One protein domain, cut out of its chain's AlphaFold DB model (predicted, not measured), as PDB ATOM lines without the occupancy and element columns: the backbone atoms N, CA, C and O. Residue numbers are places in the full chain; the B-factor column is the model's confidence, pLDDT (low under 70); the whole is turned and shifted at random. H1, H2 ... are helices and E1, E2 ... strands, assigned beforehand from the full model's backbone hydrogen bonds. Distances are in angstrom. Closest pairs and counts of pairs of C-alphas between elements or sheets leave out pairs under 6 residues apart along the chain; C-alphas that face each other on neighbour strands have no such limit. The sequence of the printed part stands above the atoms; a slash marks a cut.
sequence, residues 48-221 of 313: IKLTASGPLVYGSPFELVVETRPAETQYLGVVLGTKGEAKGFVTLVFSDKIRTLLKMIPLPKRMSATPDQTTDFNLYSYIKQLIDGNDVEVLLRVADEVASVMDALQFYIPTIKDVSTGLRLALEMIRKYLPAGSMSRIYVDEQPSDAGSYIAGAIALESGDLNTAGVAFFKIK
ATOM      1  N   ILE A  48     -22.735  26.083  30.331       77.50
ATOM      2  CA  ILE A  48     -22.555  25.765  31.743       77.50
ATOM      3  C   ILE A  48     -23.273  24.447  32.023       77.50
ATOM      4  O   ILE A  48     -24.432  24.251  31.648       77.50
ATOM      5  N   LYS A  49     -22.573  23.531  32.679       81.06
ATOM      6  CA  LYS A  49     -23.064  22.225  33.099       81.06
ATOM      7  C   LYS A  49     -22.972  22.142  34.613       81.06
ATOM      8  O   LYS A  49     -21.901  22.296  35.186       81.06
ATOM      9  N   LEU A  50     -24.101  21.867  35.256       82.25
ATOM     10  CA  LEU A  50     -24.183  21.717  36.704       82.25
ATOM     11  C   LEU A  50     -24.343  20.235  37.048       82.25
ATOM     12  O   LEU A  50     -25.216  19.558  36.503       82.25
ATOM     13  N   THR A  51     -23.510  19.739  37.955       83.38
ATOM     14  CA  THR A  51     -23.518  18.345  38.405       83.38
ATOM     15  C   THR A  51     -23.505  18.310  39.925       83.38
ATOM     16  O   THR A  51     -22.606  18.857  40.547       83.38
ATOM     17  N   ALA A  52     -24.484  17.645  40.533       85.88
ATOM     18  CA  ALA A  52     -24.443  17.345  41.960       85.88
ATOM     19  C   ALA A  52     -23.765  15.977  42.153       85.88
ATOM     20  O   ALA A  52     -24.285  14.965  41.681       85.88
ATOM     21  N   SER A  53     -22.596  15.955  42.793       84.69
ATOM     22  CA  SER A  53     -21.760  14.765  42.983       84.69
ATOM     23  C   SER A  53     -21.729  14.339  44.447       84.69
ATOM     24  O   SER A  53     -21.543  15.168  45.332       84.69
ATOM     25  N   GLY A  54     -21.903  13.044  44.710       87.94
ATOM     26  CA  GLY A  54     -21.938  12.467  46.055       87.94
ATOM     27  C   GLY A  54     -23.177  11.595  46.293       87.94
ATOM     28  O   GLY A  54     -23.937  11.326  45.360       87.94
ATOM     29  N   PRO A  55     -23.413  11.142  47.537       89.94
ATOM     30  CA  PRO A  55     -24.517  10.237  47.861       89.94
ATOM     31  C   PRO A  55     -25.911  10.851  47.661       89.94
ATOM     32  O   PRO A  55     -26.872  10.112  47.448       89.94
ATOM     33  N   LEU A  56     -26.026  12.187  47.727       92.75
ATOM     34  CA  LEU A  56     -27.295  12.932  47.669       92.75
ATOM     35  C   LEU A  56     -28.339  12.371  48.649       92.75
ATOM     36  O   LEU A  56     -29.495  12.119  48.299       92.75
ATOM     37  N   VAL A  57     -27.907  12.159  49.890       95.25
ATOM     38  CA  VAL A  57     -28.736  11.741  51.024       95.25
ATOM     39  C   VAL A  57     -28.589  12.792  52.120       95.25
ATOM     40  O   VAL A  57     -27.502  13.330  52.312       95.25
ATOM     41  N   TYR A  58     -29.682  13.099  52.818       94.94
ATOM     42  CA  TYR A  58     -29.679  14.013  53.955       94.94
ATOM     43  C   TYR A  58     -28.615  13.605  54.987       94.94
ATOM     44  O   TYR A  58     -28.551  12.443  55.391       94.94
ATOM     45  N   GLY A  59     -27.790  14.569  55.401       90.81
ATOM     46  CA  GLY A  59     -26.676  14.357  56.328       90.81
ATOM     47  C   GLY A  59     -25.381  13.844  55.685       90.81
ATOM     48  O   GLY A  59     -24.373  13.746  56.379       90.81
ATOM     49  N   SER A  60     -25.371  13.549  54.381       91.38
ATOM     50  CA  SER A  60     -24.158  13.164  53.650       91.38
ATOM     51  C   SER A  60     -23.543  14.361  52.913       91.38
ATOM     52  O   SER A  60     -24.285  15.179  52.360       91.38
ATOM     53  N   PRO A  61     -22.204  14.455  52.821       89.50
ATOM     54  CA  PRO A  61     -21.559  15.484  52.015       89.50
ATOM     55  C   PRO A  61     -21.834  15.253  50.525       89.50
ATOM     56  O   PRO A  61     -21.811  14.118  50.044       89.50
ATOM     57  N   PHE A  62     -22.074  16.328  49.783       88.38
ATOM     58  CA  PHE A  62     -22.096  16.329  48.322       88.38
ATOM     59  C   PHE A  62     -21.576  17.676  47.823       88.38
ATOM     60  O   PHE A  62     -21.651  18.679  48.531       88.38
ATOM     61  N   GLU A  63     -21.096  17.701  46.588       85.50
ATOM     62  CA  GLU A  63     -20.581  18.903  45.943       85.50
ATOM     63  C   GLU A  63     -21.449  19.273  44.745       85.50
ATOM     64  O   GLU A  63     -21.887  18.407  43.982       85.50
ATOM     65  N   LEU A  64     -21.703  20.571  44.573       83.56
ATOM     66  CA  LEU A  64     -22.316  21.096  43.360       83.56
ATOM     67  C   LEU A  64     -21.204  21.620  42.453       83.56
ATOM     68  O   LEU A  64     -20.648  22.688  42.687       83.56
ATOM     69  N   VAL A  65     -20.884  20.849  41.421       83.56
ATOM     70  CA  VAL A  65     -19.845  21.172  40.447       83.56
ATOM     71  C   VAL A  65     -20.467  21.947  39.294       83.56
ATOM     72  O   VAL A  65     -21.456  21.505  38.704       83.56
ATOM     73  N   VAL A  66     -19.874  23.088  38.960       84.38
ATOM     74  CA  VAL A  66     -20.252  23.906  37.807       84.38
ATOM     75  C   VAL A  66     -19.093  23.881  36.816       84.38
ATOM     76  O   VAL A  66     -18.021  24.404  37.090       84.38
ATOM     77  N   GLU A  67     -19.302  23.239  35.672       84.12
ATOM     78  CA  GLU A  67     -18.345  23.188  34.567       84.12
ATOM     79  C   GLU A  67     -18.770  24.196  33.503       84.12
ATOM     80  O   GLU A  67     -19.889  24.116  32.996       84.12
ATOM     81  N   THR A  68     -17.889  25.118  33.127       81.81
ATOM     82  CA  THR A  68     -18.171  26.103  32.078       81.81
ATOM     83  C   THR A  68     -17.314  25.866  30.838       81.81
ATOM     84  O   THR A  68     -16.227  25.286  30.901       81.81
ATOM     85  N   ARG A  69     -17.802  26.304  29.676       80.62
ATOM     86  CA  ARG A  69     -16.998  26.468  28.460       80.62
ATOM     87  C   ARG A  69     -17.326  27.826  27.841       80.62
ATOM     88  O   ARG A  69     -18.483  27.984  27.453       80.62
ATOM     89  N   PRO A  70     -16.347  28.735  27.707       80.88
ATOM     90  CA  PRO A  70     -14.953  28.615  28.165       80.88
ATOM     91  C   PRO A  70     -14.791  28.320  29.674       80.88
ATOM     92  O   PRO A  70     -15.658  28.633  30.485       80.88
ATOM     93  N   ALA A  71     -13.694  27.660  30.064       79.44
ATOM     94  CA  ALA A  71     -13.461  27.263  31.466       79.44
ATOM     95  C   ALA A  71     -13.291  28.468  32.413       79.44
ATOM     96  O   ALA A  71     -13.545  28.368  33.606       79.44
ATOM     97  N   GLU A  72     -12.902  29.615  31.858       78.56
ATOM     98  CA  GLU A  72     -12.720  30.873  32.583       78.56
ATOM     99  C   GLU A  72     -14.008  31.704  32.696       78.56
ATOM    100  O   GLU A  72     -13.985  32.804  33.262       78.56
ATOM    101  N   THR A  73     -15.130  31.204  32.164       80.56
ATOM    102  CA  THR A  73     -16.416  31.896  32.228       80.56
ATOM    103  C   THR A  73     -16.813  32.143  33.674       80.56
ATOM    104  O   THR A  73     -16.922  31.235  34.501       80.56
ATOM    105  N   GLN A  74     -17.061  33.412  33.975       86.19
ATOM    106  CA  GLN A  74     -17.568  33.825  35.273       86.19
ATOM    107  C   GLN A  74     -19.056  33.539  35.347       86.19
ATOM    108  O   GLN A  74     -19.779  33.735  34.374       86.19
ATOM    109  N   TYR A  75     -19.525  33.089  36.506       87.25
ATOM    110  CA  TYR A  75     -20.937  32.782  36.674       87.25
ATOM    111  C   TYR A  75     -21.470  33.153  38.056       87.25
ATOM    112  O   TYR A  75     -20.727  33.255  39.043       87.25
ATOM    113  N   LEU A  76     -22.792  33.305  38.095       90.31
ATOM    114  CA  LEU A  76     -23.624  33.290  39.288       90.31
ATOM    115  C   LEU A  76     -24.550  32.073  39.225       90.31
ATOM    116  O   LEU A  76     -25.446  31.996  38.385       90.31
ATOM    117  N   GLY A  77     -24.312  31.108  40.104       91.00
ATOM    118  CA  GLY A  77     -25.180  29.963  40.318       91.00
ATOM    119  C   GLY A  77     -26.367  30.342  41.194       91.00
ATOM    120  O   GLY A  77     -26.258  31.186  42.079       91.00
ATOM    121  N   VAL A  78     -27.497  29.688  40.975       92.56
ATOM    122  CA  VAL A  78     -28.674  29.772  41.838       92.56
ATOM    123  C   VAL A  78     -29.178  28.360  42.058       92.56
ATOM    124  O   VAL A  78     -29.347  27.605  41.099       92.56
ATOM    125  N   VAL A  79     -29.462  28.004  43.303       92.88
ATOM    126  CA  VAL A  79     -30.068  26.717  43.645       92.88
ATOM    127  C   VAL A  79     -31.371  26.960  44.385       92.88
ATOM    128  O   VAL A  79     -31.424  27.761  45.313       92.88
ATOM    129  N   LEU A  80     -32.421  26.265  43.956       93.12
ATOM    130  CA  LEU A  80     -33.788  26.413  44.434       93.12
ATOM    131  C   LEU A  80     -34.325  25.075  44.909       93.12
ATOM    132  O   LEU A  80     -34.394  24.118  44.136       93.12
ATOM    133  N   GLY A  81     -34.779  25.013  46.150       92.88
ATOM    134  CA  GLY A  81     -35.533  23.883  46.658       92.88
ATOM    135  C   GLY A  81     -37.025  24.024  46.343       92.88
ATOM    136  O   GLY A  81     -37.685  25.005  46.688       92.88
ATOM    137  N   THR A  82     -37.578  23.026  45.655       90.56
ATOM    138  CA  THR A  82     -38.926  23.082  45.054       90.56
ATOM    139  C   THR A  82     -39.931  22.129  45.693       90.56
ATOM    140  O   THR A  82     -41.140  22.347  45.596       90.56
ATOM    141  N   LYS A  83     -39.466  21.053  46.342       90.88
ATOM    142  CA  LYS A  83     -40.317  20.022  46.963       90.88
ATOM    143  C   LYS A  83     -39.664  19.443  48.211       90.88
ATOM    144  O   LYS A  83     -38.443  19.392  48.283       90.88
ATOM    145  N   GLY A  84     -40.480  18.875  49.097       91.25
ATOM    146  CA  GLY A  84     -40.010  18.267  50.342       91.25
ATOM    147  C   GLY A  84     -39.643  19.326  51.376       91.25
ATOM    148  O   GLY A  84     -40.224  20.410  51.363       91.25
ATOM    149  N   GLU A  85     -38.675  19.009  52.229       92.75
ATOM    150  CA  GLU A  85     -38.134  19.937  53.230       92.75
ATOM    151  C   GLU A  85     -37.363  21.080  52.572       92.75
ATOM    152  O   GLU A  85     -37.412  22.207  53.038       92.75
ATOM    153  N   ALA A  86     -36.781  20.824  51.398       91.19
ATOM    154  CA  ALA A  86     -36.106  21.839  50.601       91.19
ATOM    155  C   ALA A  86     -37.011  22.995  50.130       91.19
ATOM    156  O   ALA A  86     -36.510  24.004  49.641       91.19
ATOM    157  N   LYS A  87     -38.345  22.854  50.159       90.50
ATOM    158  CA  LYS A  87     -39.249  23.826  49.526       90.50
ATOM    159  C   LYS A  87     -39.059  25.230  50.120       90.50
ATOM    160  O   LYS A  87     -39.335  25.443  51.294       90.50
ATOM    161  N   GLY A  88     -38.695  26.190  49.270       88.06
ATOM    162  CA  GLY A  88     -38.478  27.588  49.663       88.06
ATOM    163  C   GLY A  88     -37.022  27.932  49.988       88.06
ATOM    164  O   GLY A  88     -36.713  29.104  50.184       88.06
ATOM    165  N   PHE A  89     -36.115  26.953  49.997       92.00
ATOM    166  CA  PHE A  89     -34.681  27.215  50.070       92.00
ATOM    167  C   PHE A  89     -34.190  27.864  48.773       92.00
ATOM    168  O   PHE A  89     -34.474  27.359  47.681       92.00
ATOM    169  N   VAL A  90     -33.429  28.952  48.884       94.25
ATOM    170  CA  VAL A  90     -32.761  29.597  47.750       94.25
ATOM    171  C   VAL A  90     -31.340  29.964  48.158       94.25
ATOM    172  O   VAL A  90     -31.131  30.560  49.206       94.25
ATOM    173  N   THR A  91     -30.355  29.650  47.326       94.69
ATOM    174  CA  THR A  91     -28.962  30.060  47.553       94.69
ATOM    175  C   THR A  91     -28.333  30.552  46.257       94.69
ATOM    176  O   THR A  91     -28.632  30.035  45.176       94.69
ATOM    177  N   LEU A  92     -27.487  31.569  46.364       94.38
ATOM    178  CA  LEU A  92     -26.664  32.098  45.285       94.38
ATOM    179  C   LEU A  92     -25.233  31.606  45.443       94.38
ATOM    180  O   LEU A  92     -24.684  31.670  46.535       94.38
ATOM    181  N   VAL A  93     -24.613  31.168  44.352       91.62
ATOM    182  CA  VAL A  93     -23.240  30.657  44.354       91.62
ATOM    183  C   VAL A  93     -22.394  31.495  43.413       91.62
ATOM    184  O   VAL A  93     -22.565  31.440  42.197       91.62
ATOM    185  N   PHE A  94     -21.465  32.272  43.957       90.50
ATOM    186  CA  PHE A  94     -20.510  33.001  43.124       90.50
ATOM    187  C   PHE A  94     -19.411  32.057  42.637       90.50
ATOM    188  O   PHE A  94     -18.879  31.277  43.426       90.50
ATOM    189  N   SER A  95     -19.027  32.169  41.363       88.75
ATOM    190  CA  SER A  95     -17.775  31.572  40.877       88.75
ATOM    191  C   SER A  95     -16.579  32.027  41.725       88.75
ATOM    192  O   SER A  95     -16.551  33.155  42.229       88.75
ATOM    193  N   ASP A  96     -15.569  31.166  41.874       89.19
ATOM    194  CA  ASP A  96     -14.442  31.404  42.789       89.19
ATOM    195  C   ASP A  96     -13.696  32.712  42.503       89.19
ATOM    196  O   ASP A  96     -13.285  33.422  43.427       89.19
ATOM    197  N   LYS A  97     -13.559  33.077  41.227       86.62
ATOM    198  CA  LYS A  97     -12.897  34.319  40.823       86.62
ATOM    199  C   LYS A  97     -13.740  35.547  41.180       86.62
ATOM    200  O   LYS A  97     -13.190  36.458  41.796       86.62
ATOM    201  N   ILE A  98     -15.056  35.564  40.929       87.12
ATOM    202  CA  ILE A  98     -15.941  36.641  41.425       87.12
ATOM    203  C   ILE A  98     -15.891  36.727  42.951       87.12
ATOM    204  O   ILE A  98     -15.675  37.807  43.500       87.12
ATOM    205  N   ARG A  99     -16.022  35.595  43.653       90.19
ATOM    206  CA  ARG A  99     -15.948  35.542  45.119       90.19
ATOM    207  C   ARG A  99     -14.645  36.152  45.637       90.19
ATOM    208  O   ARG A  99     -14.664  36.927  46.591       90.19
ATOM    209  N   THR A 100     -13.524  35.827  45.002       89.62
ATOM    210  CA  THR A 100     -12.204  36.362  45.358       89.62
ATOM    211  C   THR A 100     -12.124  37.866  45.103       89.62
ATOM    212  O   THR A 100     -11.717  38.606  45.997       89.62
ATOM    213  N   LEU A 101     -12.582  38.344  43.940       87.44
ATOM    214  CA  LEU A 101     -12.630  39.775  43.614       87.44
ATOM    215  C   LEU A 101     -13.452  40.568  44.641       87.44
ATOM    216  O   LEU A 101     -12.994  41.597  45.133       87.44
ATOM    217  N   LEU A 102     -14.626  40.062  45.025       87.81
ATOM    218  CA  LEU A 102     -15.490  40.702  46.022       87.81
ATOM    219  C   LEU A 102     -14.853  40.738  47.423       87.81
ATOM    220  O   LEU A 102     -15.092  41.675  48.185       87.81
ATOM    221  N   LYS A 103     -14.031  39.746  47.784       91.06
ATOM    222  CA  LYS A 103     -13.309  39.724  49.069       91.06
ATOM    223  C   LYS A 103     -12.129  40.696  49.118       91.06
ATOM    224  O   LYS A 103     -11.774  41.138  50.205       91.06
ATOM    225  N   MET A 104     -11.545  41.045  47.970       88.62
ATOM    226  CA  MET A 104     -10.412  41.978  47.890       88.62
ATOM    227  C   MET A 104     -10.803  43.448  48.064       88.62
ATOM    228  O   MET A 104      -9.918  44.279  48.243       88.62
ATOM    229  N   ILE A 105     -12.093  43.787  48.009       86.56
ATOM    230  CA  ILE A 105     -12.572  45.158  48.204       86.56
ATOM    231  C   ILE A 105     -12.935  45.345  49.682       86.56
ATOM    232  O   ILE A 105     -14.011  44.892  50.093       86.56
ATOM    233  N   PRO A 106     -12.078  45.988  50.496       87.88
ATOM    234  CA  PRO A 106     -12.394  46.255  51.890       87.88
ATOM    235  C   PRO A 106     -13.508  47.298  51.996       87.88
ATOM    236  O   PRO A 106     -13.576  48.246  51.213       87.88
ATOM    237  N   LEU A 107     -14.362  47.147  53.005       85.06
ATOM    238  CA  LEU A 107     -15.426  48.090  53.327       85.06
ATOM    239  C   LEU A 107     -15.304  48.584  54.776       85.06
ATOM    240  O   LEU A 107     -14.808  47.866  55.649       85.06
ATOM    241  N   PRO A 108     -15.774  49.808  55.080       84.81
ATOM    242  CA  PRO A 108     -15.786  50.323  56.443       84.81
ATOM    243  C   PRO A 108     -16.581  49.424  57.402       84.81
ATOM    244  O   PRO A 108     -17.746  49.127  57.148       84.81
ATOM    245  N   LYS A 109     -16.010  49.097  58.571       85.56
ATOM    246  CA  LYS A 109     -16.660  48.248  59.594       85.56
ATOM    247  C   LYS A 109     -18.036  48.740  60.051       85.56
ATOM    248  O   LYS A 109     -18.871  47.934  60.431       85.56
ATOM    249  N   ARG A 110     -18.304  50.047  59.962       84.25
ATOM    250  CA  ARG A 110     -19.622  50.641  60.263       84.25
ATOM    251  C   ARG A 110     -20.769  50.125  59.381       84.25
ATOM    252  O   ARG A 110     -21.921  50.356  59.716       84.25
ATOM    253  N   MET A 111     -20.460  49.492  58.248       82.38
ATOM    254  CA  MET A 111     -21.438  48.850  57.358       82.38
ATOM    255  C   MET A 111     -21.701  47.380  57.738       82.38
ATOM    256  O   MET A 111     -22.649  46.772  57.242       82.38
ATOM    257  N   SER A 112     -20.885  46.806  58.629       84.00
ATOM    258  CA  SER A 112     -21.103  45.474  59.188       84.00
ATOM    259  C   SER A 112     -22.257  45.501  60.188       84.00
ATOM    260  O   SER A 112     -22.355  46.405  61.014       84.00
ATOM    261  N   ALA A 113     -23.077  44.454  60.184       85.25
ATOM    262  CA  ALA A 113     -24.046  44.171  61.239       85.25
ATOM    263  C   ALA A 113     -23.357  43.857  62.580       85.25
ATOM    264  O   ALA A 113     -23.994  43.874  63.630       85.25
ATOM    265  N   THR A 114     -22.050  43.586  62.554       84.88
ATOM    266  CA  THR A 114     -21.211  43.327  63.730       84.88
ATOM    267  C   THR A 114     -19.920  44.164  63.658       84.88
ATOM    268  O   THR A 114     -18.850  43.650  63.322       84.88
ATOM    269  N   PRO A 115     -19.994  45.481  63.938       77.25
ATOM    270  CA  PRO A 115     -18.864  46.404  63.770       77.25
ATOM    271  C   PRO A 115     -17.637  46.081  64.636       77.25
ATOM    272  O   PRO A 115     -16.517  46.428  64.259       77.25
ATOM    273  N   ASP A 116     -17.844  45.399  65.765       79.62
ATOM    274  CA  ASP A 116     -16.805  45.079  66.752       79.62
ATOM    275  C   ASP A 116     -15.936  43.868  66.368       79.62
ATOM    276  O   ASP A 116     -14.979  43.536  67.069       79.62
ATOM    277  N   GLN A 117     -16.235  43.189  65.253       73.56
ATOM    278  CA  GLN A 117     -15.451  42.036  64.817       73.56
ATOM    279  C   GLN A 117     -14.025  42.426  64.398       73.56
ATOM    280  O   GLN A 117     -13.758  43.470  63.789       73.56
ATOM    281  N   THR A 118     -13.076  41.543  64.714       64.44
ATOM    282  CA  THR A 118     -11.657  41.692  64.358       64.44
ATOM    283  C   THR A 118     -11.378  41.365  62.892       64.44
ATOM    284  O   THR A 118     -10.349  41.788  62.378       64.44
ATOM    285  N   THR A 119     -12.282  40.642  62.229       70.50
ATOM    286  CA  THR A 119     -12.155  40.198  60.835       70.50
ATOM    287  C   THR A 119     -12.318  41.355  59.849       70.50
ATOM    288  O   THR A 119     -13.088  42.291  60.089       70.50
ATOM    289  N   ASP A 120     -11.614  41.278  58.720       73.81
ATOM    290  CA  ASP A 120     -11.738  42.247  57.636       73.81
ATOM    291  C   ASP A 120     -13.131  42.186  56.999       73.81
ATOM    292  O   ASP A 120     -13.571  41.150  56.494       73.81
ATOM    293  N   PHE A 121     -13.827  43.324  57.021       87.75
ATOM    294  CA  PHE A 121     -15.114  43.500  56.365       87.75
ATOM    295  C   PHE A 121     -14.892  43.897  54.904       87.75
ATOM    296  O   PHE A 121     -14.117  44.806  54.609       87.75
ATOM    297  N   ASN A 122     -15.555  43.207  53.980       90.50
ATOM    298  CA  ASN A 122     -15.358  43.367  52.539       90.50
ATOM    299  C   ASN A 122     -16.688  43.304  51.785       90.50
ATOM    300  O   ASN A 122     -17.722  42.947  52.354       90.50
ATOM    301  N   LEU A 123     -16.654  43.635  50.493       88.94
ATOM    302  CA  LEU A 123     -17.848  43.682  49.653       88.94
ATOM    303  C   LEU A 123     -18.583  42.338  49.593       88.94
ATOM    304  O   LEU A 123     -19.809  42.319  49.663       88.94
ATOM    305  N   TYR A 124     -17.862  41.215  49.548       91.81
ATOM    306  CA  TYR A 124     -18.480  39.886  49.632       91.81
ATOM    307  C   TYR A 124     -19.296  39.709  50.922       91.81
ATOM    308  O   TYR A 124     -20.458  39.310  50.876       91.81
ATOM    309  N   SER A 125     -18.701  40.032  52.070       91.81
ATOM    310  CA  SER A 125     -19.344  39.885  53.383       91.81
ATOM    311  C   SER A 125     -20.533  40.829  53.534       91.81
ATOM    312  O   SER A 125     -21.540  40.458  54.129       91.81
ATOM    313  N   TYR A 126     -20.445  42.021  52.942       91.19
ATOM    314  CA  TYR A 126     -21.553  42.965  52.899       91.19
ATOM    315  C   TYR A 126     -22.726  42.448  52.065       91.19
ATOM    316  O   TYR A 126     -23.850  42.415  52.555       91.19
ATOM    317  N   ILE A 127     -22.470  41.954  50.849       91.94
ATOM    318  CA  ILE A 127     -23.501  41.334  50.000       91.94
ATOM    319  C   ILE A 127     -24.147  40.155  50.730       91.94
ATOM    320  O   ILE A 127     -25.371  40.063  50.788       91.94
ATOM    321  N   LYS A 128     -23.335  39.279  51.334       94.44
ATOM    322  CA  LYS A 128     -23.822  38.137  52.112       94.44
ATOM    323  C   LYS A 128     -24.727  38.585  53.263       94.44
ATOM    324  O   LYS A 128     -25.819  38.058  53.399       94.44
ATOM    325  N   GLN A 129     -24.333  39.609  54.020       93.56
ATOM    326  CA  GLN A 129     -25.145  40.186  55.097       93.56
ATOM    327  C   GLN A 129     -26.487  40.750  54.608       93.56
ATOM    328  O   GLN A 129     -27.489  40.637  55.309       93.56
ATOM    329  N   LEU A 130     -26.514  41.388  53.436       92.69
ATOM    330  CA  LEU A 130     -27.741  41.964  52.883       92.69
ATOM    331  C   LEU A 130     -28.701  40.901  52.334       92.69
ATOM    332  O   LEU A 130     -29.901  41.154  52.249       92.69
ATOM    333  N   ILE A 131     -28.183  39.738  51.936       94.62
ATOM    334  CA  ILE A 131     -28.963  38.668  51.310       94.62
ATOM    335  C   ILE A 131     -29.399  37.628  52.342       94.62
ATOM    336  O   ILE A 131     -30.588  37.325  52.418       94.62
ATOM    337  N   ASP A 132     -28.474  37.107  53.147       94.88
ATOM    338  CA  ASP A 132     -28.707  35.944  54.004       94.88
ATOM    339  C   ASP A 132     -29.929  36.115  54.915       94.88
ATOM    340  O   ASP A 132     -30.051  37.075  55.678       94.88
ATOM    341  N   GLY A 133     -30.843  35.146  54.842       91.00
ATOM    342  CA  GLY A 133     -32.037  35.075  55.683       91.00
ATOM    343  C   GLY A 133     -33.167  36.033  55.292       91.00
ATOM    344  O   GLY A 133     -34.243  35.953  55.894       91.00
ATOM    345  N   ASN A 134     -32.966  36.895  54.292       92.31
ATOM    346  CA  ASN A 134     -33.991  37.801  53.776       92.31
ATOM    347  C   ASN A 134     -34.866  37.126  52.707       92.31
ATOM    348  O   ASN A 134     -34.579  36.023  52.239       92.31
ATOM    349  N   ASP A 135     -35.957  37.797  52.329       90.31
ATOM    350  CA  ASP A 135     -36.781  37.394  51.187       90.31
ATOM    351  C   ASP A 135     -36.051  37.647  49.856       90.31
ATOM    352  O   ASP A 135     -35.241  38.568  49.740       90.31
ATOM    353  N   VAL A 136     -36.364  36.852  48.830       87.62
ATOM    354  CA  VAL A 136     -35.774  36.944  47.482       87.62
ATOM    355  C   VAL A 136     -35.921  38.327  46.841       87.62
ATOM    356  O   VAL A 136     -35.085  38.713  46.023       87.62
ATOM    357  N   GLU A 137     -36.928  39.117  47.219       87.31
ATOM    358  CA  GLU A 137     -37.098  40.493  46.736       87.31
ATOM    359  C   GLU A 137     -35.945  41.428  47.126       87.31
ATOM    360  O   GLU A 137     -35.720  42.439  46.451       87.31
ATOM    361  N   VAL A 138     -35.160  41.079  48.155       91.25
ATOM    362  CA  VAL A 138     -33.978  41.853  48.560       91.25
ATOM    363  C   VAL A 138     -32.951  41.965  47.431       91.25
ATOM    364  O   VAL A 138     -32.239  42.964  47.358       91.25
ATOM    365  N   LEU A 139     -32.919  41.001  46.499       89.81
ATOM    366  CA  LEU A 139     -31.941  40.958  45.411       89.81
ATOM    367  C   LEU A 139     -31.944  42.202  44.523       89.81
ATOM    368  O   LEU A 139     -30.876  42.600  44.066       89.81
ATOM    369  N   LEU A 140     -33.097  42.846  44.298       90.19
ATOM    370  CA  LEU A 140     -33.143  44.093  43.518       90.19
ATOM    371  C   LEU A 140     -32.406  45.219  44.237       90.19
ATOM    372  O   LEU A 140     -31.572  45.893  43.641       90.19
ATOM    373  N   ARG A 141     -32.667  45.368  45.538       92.19
ATOM    374  CA  ARG A 141     -32.018  46.382  46.371       92.19
ATOM    375  C   ARG A 141     -30.516  46.143  46.455       92.19
ATOM    376  O   ARG A 141     -29.746  47.082  46.306       92.19
ATOM    377  N   VAL A 142     -30.104  44.888  46.642       91.56
ATOM    378  CA  VAL A 142     -28.681  44.526  46.685       91.56
ATOM    379  C   VAL A 142     -28.017  44.766  45.333       91.56
ATOM    380  O   VAL A 142     -26.895  45.257  45.291       91.56
ATOM    381  N   ALA A 143     -28.698  44.491  44.218       88.56
ATOM    382  CA  ALA A 143     -28.179  44.808  42.890       88.56
ATOM    383  C   ALA A 143     -27.953  46.317  42.695       88.56
ATOM    384  O   ALA A 143     -26.915  46.709  42.160       88.56
ATOM    385  N   ASP A 144     -28.892  47.157  43.137       89.25
ATOM    386  CA  ASP A 144     -28.761  48.619  43.077       89.25
ATOM    387  C   ASP A 144     -27.617  49.119  43.969       89.25
ATOM    388  O   ASP A 144     -26.830  49.977  43.571       89.25
ATOM    389  N   GLU A 145     -27.475  48.536  45.156       88.06
ATOM    390  CA  GLU A 145     -26.419  48.876  46.101       88.06
ATOM    391  C   GLU A 145     -25.027  48.474  45.600       88.06
ATOM    392  O   GLU A 145     -24.100  49.282  45.636       88.06
ATOM    393  N   VAL A 146     -24.882  47.268  45.043       84.25
ATOM    394  CA  VAL A 146     -23.636  46.822  44.399       84.25
ATOM    395  C   VAL A 146     -23.283  47.733  43.224       84.25
ATOM    396  O   VAL A 146     -22.128  48.132  43.098       84.25
ATOM    397  N   ALA A 147     -24.258  48.114  42.392       82.50
ATOM    398  CA  ALA A 147     -24.028  49.057  41.298       82.50
ATOM    399  C   ALA A 147     -23.555  50.428  41.814       82.50
ATOM    400  O   ALA A 147     -22.586  50.974  41.292       82.50
ATOM    401  N   SER A 148     -24.163  50.943  42.886       83.50
ATOM    402  CA  SER A 148     -23.765  52.213  43.501       83.50
ATOM    403  C   SER A 148     -22.350  52.175  44.087       83.50
ATOM    404  O   SER A 148     -21.577  53.114  43.881       83.50
ATOM    405  N   VAL A 149     -21.974  51.087  44.771       78.12
ATOM    406  CA  VAL A 149     -20.599  50.888  45.258       78.12
ATOM    407  C   VAL A 149     -19.619  50.881  44.085       78.12
ATOM    408  O   VAL A 149     -18.541  51.466  44.182       78.12
ATOM    409  N   MET A 150     -19.997  50.290  42.951       73.56
ATOM    410  CA  MET A 150     -19.155  50.278  41.757       73.56
ATOM    411  C   MET A 150     -19.012  51.639  41.092       73.56
ATOM    412  O   MET A 150     -17.898  51.999  40.716       73.56
ATOM    413  N   ASP A 151     -20.086  52.418  41.006       77.25
ATOM    414  CA  ASP A 151     -20.022  53.792  40.505       77.25
ATOM    415  C   ASP A 151     -19.129  54.673  41.390       77.25
ATOM    416  O   ASP A 151     -18.423  55.540  40.881       77.25
ATOM    417  N   ALA A 152     -19.091  54.424  42.703       75.00
ATOM    418  CA  ALA A 152     -18.170  55.103  43.614       75.00
ATOM    419  C   ALA A 152     -16.710  54.635  43.455       75.00
ATOM    420  O   ALA A 152     -15.785  55.413  43.686       75.00
ATOM    421  N   LEU A 153     -16.494  53.376  43.060       71.44
ATOM    422  CA  LEU A 153     -15.164  52.798  42.835       71.44
ATOM    423  C   LEU A 153     -14.615  53.057  41.423       71.44
ATOM    424  O   LEU A 153     -13.420  52.849  41.228       71.44
ATOM    425  N   GLN A 154     -15.474  53.492  40.490       59.34
ATOM    426  CA  GLN A 154     -15.329  54.140  39.166       59.34
ATOM    427  C   GLN A 154     -14.225  53.688  38.173       59.34
ATOM    428  O   GLN A 154     -14.326  54.019  36.996       59.34
ATOM    429  N   PHE A 155     -13.211  52.909  38.569       52.00
ATOM    430  CA  PHE A 155     -11.988  52.684  37.784       52.00
ATOM    431  C   PHE A 155     -11.412  51.259  37.781       52.00
ATOM    432  O   PHE A 155     -10.549  50.990  36.950       52.00
ATOM    433  N   TYR A 156     -11.836  50.338  38.655       53.25
ATOM    434  CA  TYR A 156     -10.990  49.163  38.927       53.25
ATOM    435  C   TYR A 156     -11.480  47.808  38.398       53.25
ATOM    436  O   TYR A 156     -10.635  46.983  38.058       53.25
ATOM    437  N   ILE A 157     -12.791  47.523  38.329       62.28
ATOM    438  CA  ILE A 157     -13.256  46.143  38.066       62.28
ATOM    439  C   ILE A 157     -14.591  46.116  37.288       62.28
ATOM    440  O   ILE A 157     -15.654  46.161  37.910       62.28
ATOM    441  N   PRO A 158     -14.588  46.003  35.942       64.75
ATOM    442  CA  PRO A 158     -15.828  45.935  35.155       64.75
ATOM    443  C   PRO A 158     -16.703  44.719  35.503       64.75
ATOM    444  O   PRO A 158     -17.926  44.820  35.462       64.75
ATOM    445  N   THR A 159     -16.106  43.611  35.952       63.12
ATOM    446  CA  THR A 159     -16.813  42.352  36.255       63.12
ATOM    447  C   THR A 159     -17.796  42.433  37.430       63.12
ATOM    448  O   THR A 159     -18.655  41.565  37.564       63.12
ATOM    449  N   ILE A 160     -17.738  43.464  38.283       65.19
ATOM    450  CA  ILE A 160     -18.711  43.624  39.384       65.19
ATOM    451  C   ILE A 160     -20.002  44.296  38.900       65.19
ATOM    452  O   ILE A 160     -21.077  44.038  39.447       65.19
ATOM    453  N   LYS A 161     -19.958  45.086  37.819       67.69
ATOM    454  CA  LYS A 161     -21.191  45.554  37.168       67.69
ATOM    455  C   LYS A 161     -22.033  44.360  36.717       67.69
ATOM    456  O   LYS A 161     -23.250  44.352  36.920       67.69
ATOM    457  N   ASP A 162     -21.372  43.324  36.210       78.19
ATOM    458  CA  ASP A 162     -22.020  42.088  35.786       78.19
ATOM    459  C   ASP A 162     -22.617  41.320  36.973       78.19
ATOM    460  O   ASP A 162     -23.673  40.717  36.819       78.19
ATOM    461  N   VAL A 163     -22.058  41.440  38.187       82.12
ATOM    462  CA  VAL A 163     -22.680  40.903  39.414       82.12
ATOM    463  C   VAL A 163     -24.046  41.544  39.664       82.12
ATOM    464  O   VAL A 163     -25.011  40.822  39.910       82.12
ATOM    465  N   SER A 164     -24.173  42.872  39.547       85.00
ATOM    466  CA  SER A 164     -25.471  43.546  39.729       85.00
ATOM    467  C   SER A 164     -26.521  43.071  38.716       85.00
ATOM    468  O   SER A 164     -27.683  42.858  39.062       85.00
ATOM    469  N   THR A 165     -26.117  42.850  37.463       84.62
ATOM    470  CA  THR A 165     -26.989  42.296  36.421       84.62
ATOM    471  C   THR A 165     -27.332  40.836  36.711       84.62
ATOM    472  O   THR A 165     -28.497  40.451  36.629       84.62
ATOM    473  N   GLY A 166     -26.347  40.046  37.140       87.06
ATOM    474  CA  GLY A 166     -26.516  38.659  37.558       87.06
ATOM    475  C   GLY A 166     -27.538  38.509  38.679       87.06
ATOM    476  O   GLY A 166     -28.401  37.644  38.589       87.06
ATOM    477  N   LEU A 167     -27.516  39.380  39.695       90.31
ATOM    478  CA  LEU A 167     -28.496  39.365  40.790       90.31
ATOM    479  C   LEU A 167     -29.931  39.625  40.298       90.31
ATOM    480  O   LEU A 167     -30.869  38.980  40.768       90.31
ATOM    481  N   ARG A 168     -30.111  40.525  39.322       88.38
ATOM    482  CA  ARG A 168     -31.427  40.777  38.706       88.38
ATOM    483  C   ARG A 168     -31.915  39.560  37.915       88.38
ATOM    484  O   ARG A 168     -33.047  39.127  38.108       88.38
ATOM    485  N   LEU A 169     -31.044  38.955  37.107       87.56
ATOM    486  CA  LEU A 169     -31.350  37.728  36.360       87.56
ATOM    487  C   LEU A 169     -31.611  36.529  37.287       87.56
ATOM    488  O   LEU A 169     -32.497  35.715  37.022       87.56
ATOM    489  N   ALA A 170     -30.895  36.435  38.410       89.69
ATOM    490  CA  ALA A 170     -31.127  35.416  39.427       89.69
ATOM    491  C   ALA A 170     -32.541  35.538  39.996       89.69
ATOM    492  O   ALA A 170     -33.240  34.532  40.100       89.69
ATOM    493  N   LEU A 171     -33.005  36.759  40.280       89.50
ATOM    494  CA  LEU A 171     -34.378  36.989  40.720       89.50
ATOM    495  C   LEU A 171     -35.413  36.581  39.664       89.50
ATOM    496  O   LEU A 171     -36.428  35.976  40.012       89.50
ATOM    497  N   GLU A 172     -35.178  36.875  38.386       87.25
ATOM    498  CA  GLU A 172     -36.067  36.434  37.302       87.25
ATOM    499  C   GLU A 172     -36.159  34.908  37.233       87.25
ATOM    500  O   GLU A 172     -37.256  34.345  37.151       87.25
ATOM    501  N   MET A 173     -35.019  34.222  37.346       85.81
ATOM    502  CA  MET A 173     -34.982  32.765  37.384       85.81
ATOM    503  C   MET A 173     -35.693  32.214  38.624       85.81
ATOM    504  O   MET A 173     -36.468  31.262  38.511       85.81
ATOM    505  N   ILE A 174     -35.498  32.834  39.791       88.69
ATOM    506  CA  ILE A 174     -36.198  32.457  41.021       88.69
ATOM    507  C   ILE A 174     -37.706  32.576  40.832       88.69
ATOM    508  O   ILE A 174     -38.417  31.604  41.061       88.69
ATOM    509  N   ARG A 175     -38.199  33.708  40.328       87.19
ATOM    510  CA  ARG A 175     -39.634  33.929  40.080       87.19
ATOM    511  C   ARG A 175     -40.224  32.948  39.067       87.19
ATOM    512  O   ARG A 175     -41.397  32.594  39.169       87.19
ATOM    513  N   LYS A 176     -39.426  32.493  38.097       85.00
ATOM    514  CA  LYS A 176     -39.846  31.498  37.102       85.00
ATOM    515  C   LYS A 176     -40.064  30.111  37.711       85.00
ATOM    516  O   LYS A 176     -41.002  29.424  37.315       85.00
ATOM    517  N   TYR A 177     -39.199  29.684  38.631       81.38
ATOM    518  CA  TYR A 177     -39.222  28.321  39.187       81.38
ATOM    519  C   TYR A 177     -39.862  28.219  40.574       81.38
ATOM    520  O   TYR A 177     -40.281  27.130  40.974       81.38
ATOM    521  N   LEU A 178     -39.976  29.334  41.290       80.31
ATOM    522  CA  LEU A 178     -40.587  29.437  42.604       80.31
ATOM    523  C   LEU A 178     -41.794  30.391  42.520       80.31
ATOM    524  O   LEU A 178     -41.613  31.609  42.467       80.31
ATOM    525  N   PRO A 179     -43.034  29.865  42.463       66.69
ATOM    526  CA  PRO A 179     -44.229  30.683  42.283       66.69
ATOM    527  C   PRO A 179     -44.413  31.707  43.405       66.69
ATOM    528  O   PRO A 179     -44.094  31.428  44.567       66.69
ATOM    529  N   ALA A 180     -45.013  32.849  43.058       62.44
ATOM    530  CA  ALA A 180     -45.381  33.902  44.000       62.44
ATOM    531  C   ALA A 180     -46.178  33.342  45.196       62.44
ATOM    532  O   ALA A 180     -47.075  32.514  45.028       62.44
ATOM    533  N   GLY A 181     -45.833  33.788  46.407       63.03
ATOM    534  CA  GLY A 181     -46.428  33.310  47.662       63.03
ATOM    535  C   GLY A 181     -45.713  32.115  48.303       63.03
ATOM    536  O   GLY A 181     -46.086  31.696  49.399       63.03
ATOM    537  N   SER A 182     -44.669  31.572  47.671       70.81
ATOM    538  CA  SER A 182     -43.750  30.653  48.347       70.81
ATOM    539  C   SER A 182     -42.866  31.461  49.294       70.81
ATOM    540  O   SER A 182     -42.045  32.238  48.821       70.81
ATOM    541  N   MET A 183     -43.022  31.295  50.614       67.50
ATOM    542  CA  MET A 183     -42.045  31.852  51.555       67.50
ATOM    543  C   MET A 183     -40.673  31.281  51.214       67.50
ATOM    544  O   MET A 183     -40.481  30.063  51.253       67.50
ATOM    545  N   SER A 184     -39.748  32.162  50.853       82.06
ATOM    546  CA  SER A 184     -38.415  31.771  50.430       82.06
ATOM    547  C   SER A 184     -37.383  32.656  51.082       82.06
ATOM    548  O   SER A 184     -37.476  33.877  51.000       82.06
ATOM    549  N   ARG A 185     -36.423  32.020  51.747       88.56
ATOM    550  CA  ARG A 185     -35.271  32.710  52.311       88.56
ATOM    551  C   ARG A 185     -34.096  32.474  51.395       88.56
ATOM    552  O   ARG A 185     -33.866  31.335  50.977       88.56
ATOM    553  N   ILE A 186     -33.412  33.557  51.068       93.19
ATOM    554  CA  ILE A 186     -32.250  33.522  50.202       93.19
ATOM    555  C   ILE A 186     -30.965  33.585  51.019       93.19
ATOM    556  O   ILE A 186     -30.894  34.250  52.051       93.19
ATOM    557  N   TYR A 187     -29.961  32.865  50.541       94.75
ATOM    558  CA  TYR A 187     -28.644  32.768  51.148       94.75
ATOM    559  C   TYR A 187     -27.559  32.912  50.079       94.75
ATOM    560  O   TYR A 187     -27.823  32.801  48.879       94.75
ATOM    561  N   VAL A 188     -26.327  33.159  50.503       94.56
ATOM    562  CA  VAL A 188     -25.144  33.191  49.636       94.56
ATOM    563  C   VAL A 188     -24.170  32.105  50.059       94.56
ATOM    564  O   VAL A 188     -23.749  32.059  51.213       94.56
ATOM    565  N   ASP A 189     -23.763  31.269  49.111       91.38
ATOM    566  CA  ASP A 189     -22.802  30.178  49.283       91.38
ATOM    567  C   ASP A 189     -23.185  29.186  50.397       91.38
ATOM    568  O   ASP A 189     -22.329  28.513  50.970       91.38
ATOM    569  N   GLU A 190     -24.480  29.081  50.701       91.12
ATOM    570  CA  GLU A 190     -25.005  28.052  51.590       91.12
ATOM    571  C   GLU A 190     -25.294  26.783  50.791       91.12
ATOM    572  O   GLU A 190     -26.006  26.821  49.783       91.12
ATOM    573  N   GLN A 191     -24.724  25.660  51.227       87.88
ATOM    574  CA  GLN A 191     -24.931  24.365  50.587       87.88
ATOM    575  C   GLN A 191     -26.335  23.844  50.936       87.88
ATOM    576  O   GLN A 191     -26.681  23.794  52.119       87.88
ATOM    577  N   PRO A 192     -27.141  23.394  49.953       90.81
ATOM    578  CA  PRO A 192     -28.417  22.763  50.258       90.81
ATOM    579  C   PRO A 192     -28.179  21.502  51.084       90.81
ATOM    580  O   PRO A 192     -27.284  20.729  50.768       90.81
ATOM    581  N   SER A 193     -28.979  21.266  52.117       90.69
ATOM    582  CA  SER A 193     -28.796  20.111  53.010       90.69
ATOM    583  C   SER A 193     -30.071  19.288  53.173       90.69
ATOM    584  O   SER A 193     -30.000  18.062  53.264       90.69
ATOM    585  N   ASP A 194     -31.235  19.935  53.135       93.94
ATOM    586  CA  ASP A 194     -32.533  19.304  53.357       93.94
ATOM    587  C   ASP A 194     -32.930  18.306  52.261       93.94
ATOM    588  O   ASP A 194     -32.640  18.469  51.072       93.94
ATOM    589  N   ALA A 195     -33.668  17.268  52.645       95.06
ATOM    590  CA  ALA A 195     -34.229  16.304  51.716       95.06
ATOM    591  C   ALA A 195     -35.312  16.954  50.848       95.06
ATOM    592  O   ALA A 195     -36.264  17.583  51.321       95.06
ATOM    593  N   GLY A 196     -35.221  16.746  49.541       94.69
ATOM    594  CA  GLY A 196     -36.129  17.399  48.616       94.69
ATOM    595  C   GLY A 196     -35.650  17.401  47.181       94.69
ATOM    596  O   GLY A 196     -34.629  16.807  46.833       94.69
ATOM    597  N   SER A 197     -36.440  18.050  46.332       93.50
ATOM    598  CA  SER A 197     -36.091  18.279  44.931       93.50
ATOM    599  C   SER A 197     -35.536  19.680  44.762       93.50
ATOM    600  O   SER A 197     -36.161  20.644  45.204       93.50
ATOM    601  N   TYR A 198     -34.421  19.774  44.054       92.88
ATOM    602  CA  TYR A 198     -33.723  21.015  43.782       92.88
ATOM    603  C   TYR A 198     -33.604  21.260  42.283       92.88
ATOM    604  O   TYR A 198     -33.492  20.325  41.484       92.88
ATOM    605  N   ILE A 199     -33.613  22.537  41.926       91.31
ATOM    606  CA  ILE A 199     -33.272  23.054  40.607       91.31
ATOM    607  C   ILE A 199     -32.041  23.927  40.800       91.31
ATOM    608  O   ILE A 199     -32.075  24.843  41.613       91.31
ATOM    609  N   ALA A 200     -30.967  23.657  40.073       90.62
ATOM    610  CA  ALA A 200     -29.810  24.534  40.004       90.62
ATOM    611  C   ALA A 200     -29.724  25.141  38.606       90.62
ATOM    612  O   ALA A 200     -29.913  24.436  37.618       90.62
ATOM    613  N   GLY A 201     -29.432  26.430  38.523       88.75
ATOM    614  CA  GLY A 201     -29.138  27.122  37.277       88.75
ATOM    615  C   GLY A 201     -27.903  27.994  37.428       88.75
ATOM    616  O   GLY A 201     -27.492  28.293  38.549       88.75
ATOM    617  N   ALA A 202     -27.311  28.403  36.315       87.88
ATOM    618  CA  ALA A 202     -26.200  29.342  36.319       87.88
ATOM    619  C   ALA A 202     -26.388  30.430  35.259       87.88
ATOM    620  O   ALA A 202     -26.954  30.212  34.186       87.88
ATOM    621  N   ILE A 203     -25.913  31.623  35.593       86.12
ATOM    622  CA  ILE A 203     -25.945  32.806  34.741       86.12
ATOM    623  C   ILE A 203     -24.498  33.158  34.434       86.12
ATOM    624  O   ILE A 203     -23.734  33.425  35.363       86.12
ATOM    625  N   ALA A 204     -24.122  33.144  33.155       83.94
ATOM    626  CA  ALA A 204     -22.817  33.629  32.732       83.94
ATOM    627  C   ALA A 204     -22.735  35.151  32.929       83.94
ATOM    628  O   ALA A 204     -23.665  35.880  32.589       83.94
ATOM    629  N   LEU A 205     -21.622  35.619  33.489       79.50
ATOM    630  CA  LEU A 205     -21.322  37.024  33.748       79.50
ATOM    631  C   LEU A 205     -20.208  37.469  32.790       79.50
ATOM    632  O   LEU A 205     -19.059  37.628  33.201       79.50
ATOM    633  N   GLU A 206     -20.532  37.604  31.503       71.25
ATOM    634  CA  GLU A 206     -19.599  38.075  30.474       71.25
ATOM    635  C   GLU A 206     -20.144  39.317  29.754       71.25
ATOM    636  O   GLU A 206     -21.327  39.426  29.420       71.25
ATOM    637  N   SER A 207     -19.254  40.285  29.533       50.91
ATOM    638  CA  SER A 207     -19.553  41.563  28.890       50.91
ATOM    639  C   SER A 207     -19.927  41.356  27.420       50.91
ATOM    640  O   SER A 207     -19.050  41.162  26.581       50.91
ATOM    641  N   GLY A 208     -21.213  41.494  27.094       50.78
ATOM    642  CA  GLY A 208     -21.705  41.596  25.714       50.78
ATOM    643  C   GLY A 208     -22.710  40.522  25.308       50.78
ATOM    644  O   GLY A 208     -23.451  40.754  24.357       50.78
ATOM    645  N   ASP A 209     -22.794  39.412  26.050       50.50
ATOM    646  CA  ASP A 209     -23.757  38.339  25.786       50.50
ATOM    647  C   ASP A 209     -24.134  37.611  27.094       50.50
ATOM    648  O   ASP A 209     -23.385  36.791  27.628       50.50
ATOM    649  N   LEU A 210     -25.293  37.953  27.669       53.62
ATOM    650  CA  LEU A 210     -25.802  37.328  28.897       53.62
ATOM    651  C   LEU A 210     -26.552  36.048  28.535       53.62
ATOM    652  O   LEU A 210     -27.768  36.041  28.346       53.62
ATOM    653  N   ASN A 211     -25.812  34.949  28.456       58.44
ATOM    654  CA  ASN A 211     -26.374  33.642  28.152       58.44
ATOM    655  C   ASN A 211     -26.738  32.902  29.451       58.44
ATOM    656  O   ASN A 211     -25.881  32.547  30.262       58.44
ATOM    657  N   THR A 212     -28.039  32.661  29.666       55.16
ATOM    658  CA  THR A 212     -28.501  31.715  30.695       55.16
ATOM    659  C   THR A 212     -28.175  30.316  30.198       55.16
ATOM    660  O   THR A 212     -28.807  29.828  29.261       55.16
ATOM    661  N   ALA A 213     -27.182  29.669  30.795       62.31
ATOM    662  CA  ALA A 213     -26.727  28.364  30.351       62.31
ATOM    663  C   ALA A 213     -26.784  27.388  31.527       62.31
ATOM    664  O   ALA A 213     -26.283  27.662  32.608       62.31
ATOM    665  N   GLY A 214     -27.427  26.244  31.307       69.44
ATOM    666  CA  GLY A 214     -27.462  25.131  32.253       69.44
ATOM    667  C   GLY A 214     -28.554  25.230  33.316       69.44
ATOM    668  O   GLY A 214     -28.504  26.068  34.210       69.44
ATOM    669  N   VAL A 215     -29.509  24.299  33.261       79.19
ATOM    670  CA  VAL A 215     -30.383  23.959  34.391       79.19
ATOM    671  C   VAL A 215     -30.155  22.489  34.719       79.19
ATOM    672  O   VAL A 215     -30.224  21.639  33.832       79.19
ATOM    673  N   ALA A 216     -29.901  22.184  35.985       85.56
ATOM    674  CA  ALA A 216     -29.810  20.830  36.503       85.56
ATOM    675  C   ALA A 216     -30.899  20.582  37.543       85.56
ATOM    676  O   ALA A 216     -31.240  21.447  38.347       85.56
ATOM    677  N   PHE A 217     -31.418  19.360  37.544       90.25
ATOM    678  CA  PHE A 217     -32.364  18.887  38.542       90.25
ATOM    679  C   PHE A 217     -31.675  17.813  39.366       90.25
ATOM    680  O   PHE A 217     -31.147  16.849  38.813       90.25
ATOM    681  N   PHE A 218     -31.704  17.951  40.685       92.25
ATOM    682  CA  PHE A 218     -31.184  16.927  41.581       92.25
ATOM    683  C   PHE A 218     -32.114  16.732  42.772       92.25
ATOM    684  O   PHE A 218     -33.010  17.533  43.047       92.25
ATOM    685  N   LYS A 219     -31.952  15.603  43.456       94.62
ATOM    686  CA  LYS A 219     -32.782  15.239  44.599       94.62
ATOM    687  C   LYS A 219     -31.894  14.767  45.733       94.62
ATOM    688  O   LYS A 219     -31.203  13.767  45.566       94.62
ATOM    689  N   ILE A 220     -31.999  15.429  46.878       96.19
ATOM    690  CA  ILE A 220     -31.459  14.921  48.137       96.19
ATOM    691  C   ILE A 220     -32.513  13.984  48.726       96.19
ATOM    692  O   ILE A 220     -33.665  14.371  48.951       96.19
ATOM    693  N   LYS A 221     -32.162  12.713  48.894       96.81
ATOM    694  CA  LYS A 221     -33.043  11.700  49.480       96.81
ATOM    695  C   LYS A 221     -33.080  11.860  51.003       96.81
ATOM    696  O   LYS A 221     -32.056  12.199  51.590       96.81
TER     697      LYS A 221
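What this domain is: This is residues 48 to 221 of the 313 residues of an uncharacterized protein of Faecalibacterium prausnitzii (UniProt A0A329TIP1). A twisted five-stranded sheet stands between helices on one face and a small two-stranded sheet, the hairpin E1 and E2, partly covering the other: a loose sandwich with H4 along its helix side. H3 packs outside H4, H2 sits beside the edge strand E5, and H1 reaches the sheet with residues 96 to 102. The printed part has 174 residues with four named helices and seven named strands, in the order E1 E2 E3 E4 H1 H2 H3 H4 E5 E6 E7; the larger sheet is mixed, ordered E5 E4 E3 E6 E7. The class is mixed, helices and strands, and the whole is compact, with a radius of gyration of the C-alphas of 16.1 A and spans of 45 by 38 by 31 A.

How they stand to each other: In the larger sheet, E3, residues 75 to 84, is antiparallel to E4, residues 89 to 94, in a hairpin, with N 79 and O 91 at 2.9 A. E3 is also antiparallel to E6, residues 196 to 204, with N 78 and O 201 at 2.8 A. E6 forms a hairpin with the edge strand E7, residues 212 to 220, with N 200 and O 216 at 2.8 A. E5, residues 185 to 188, is parallel to E4, with N 92 and O 187 at 2.8 A. E1, residues 48 to 53, and E2, residues 63 to 69, form an antiparallel hairpin, with N 51 and O 65 at 2.8 A. This pair and the larger sheet make a sandwich, two sheets face to face, their best planes 31 degrees apart; the closest C-alphas of E1 and E7, those of Ile 48 and Gly 214, are 5.0 A apart. H4, residues 159 to 177, lies over E3 and E6 at a height over the sheet of 8.0 A, along the strands, and has a kink of 26 degrees near residue 166. H2, residues 123 to 131, is on the same face, over none of the strands; with H4 and the sheet it makes two layers, helices on one face of a sheet. H3, residues 138 to 153, is not on the sheet but touches H4 in a helical hairpin, a shallow tilt of 8 degrees, opposite ways, closest at the C-alphas of Ala 143 and Ser 164, 4.3 A. H1, residues 96 to 103, only grazes the sheet and touches H2, about perpendicular at 86 degrees, closest at the C-alphas of Leu 102 and Tyr 124, 4.8 A. E4, the four helices and E5 form a strand-helix-strand unit, two parallel neighbour strands with helices between. In H1, H2, H3 and H4 every O i to N i+4 pair is within hydrogen-bond range.

Where its parts are: E1 begins at C-alpha 48 (-22.555, 25.765, 31.743), and E7 ends at C-alpha 220 (-31.459, 14.921, 48.137). From first to last C-alpha, E3 measures 27.6 A, H4 26.6 A, E6 26.3 A, E7 24.4 A and H3 22.5 A.

The domain as a whole: The two C-alphas farthest apart, those of Phe 155 and Lys 221, are 47.5 A apart. The printed part has no cut, and the link H1 to H2 is long, 19 residues. Mean pLDDT of the printed part is 84.1; it is under 70 at residue 118, residues 154 to 161, residues 179 to 181, residue 183 and residues 207 to 214.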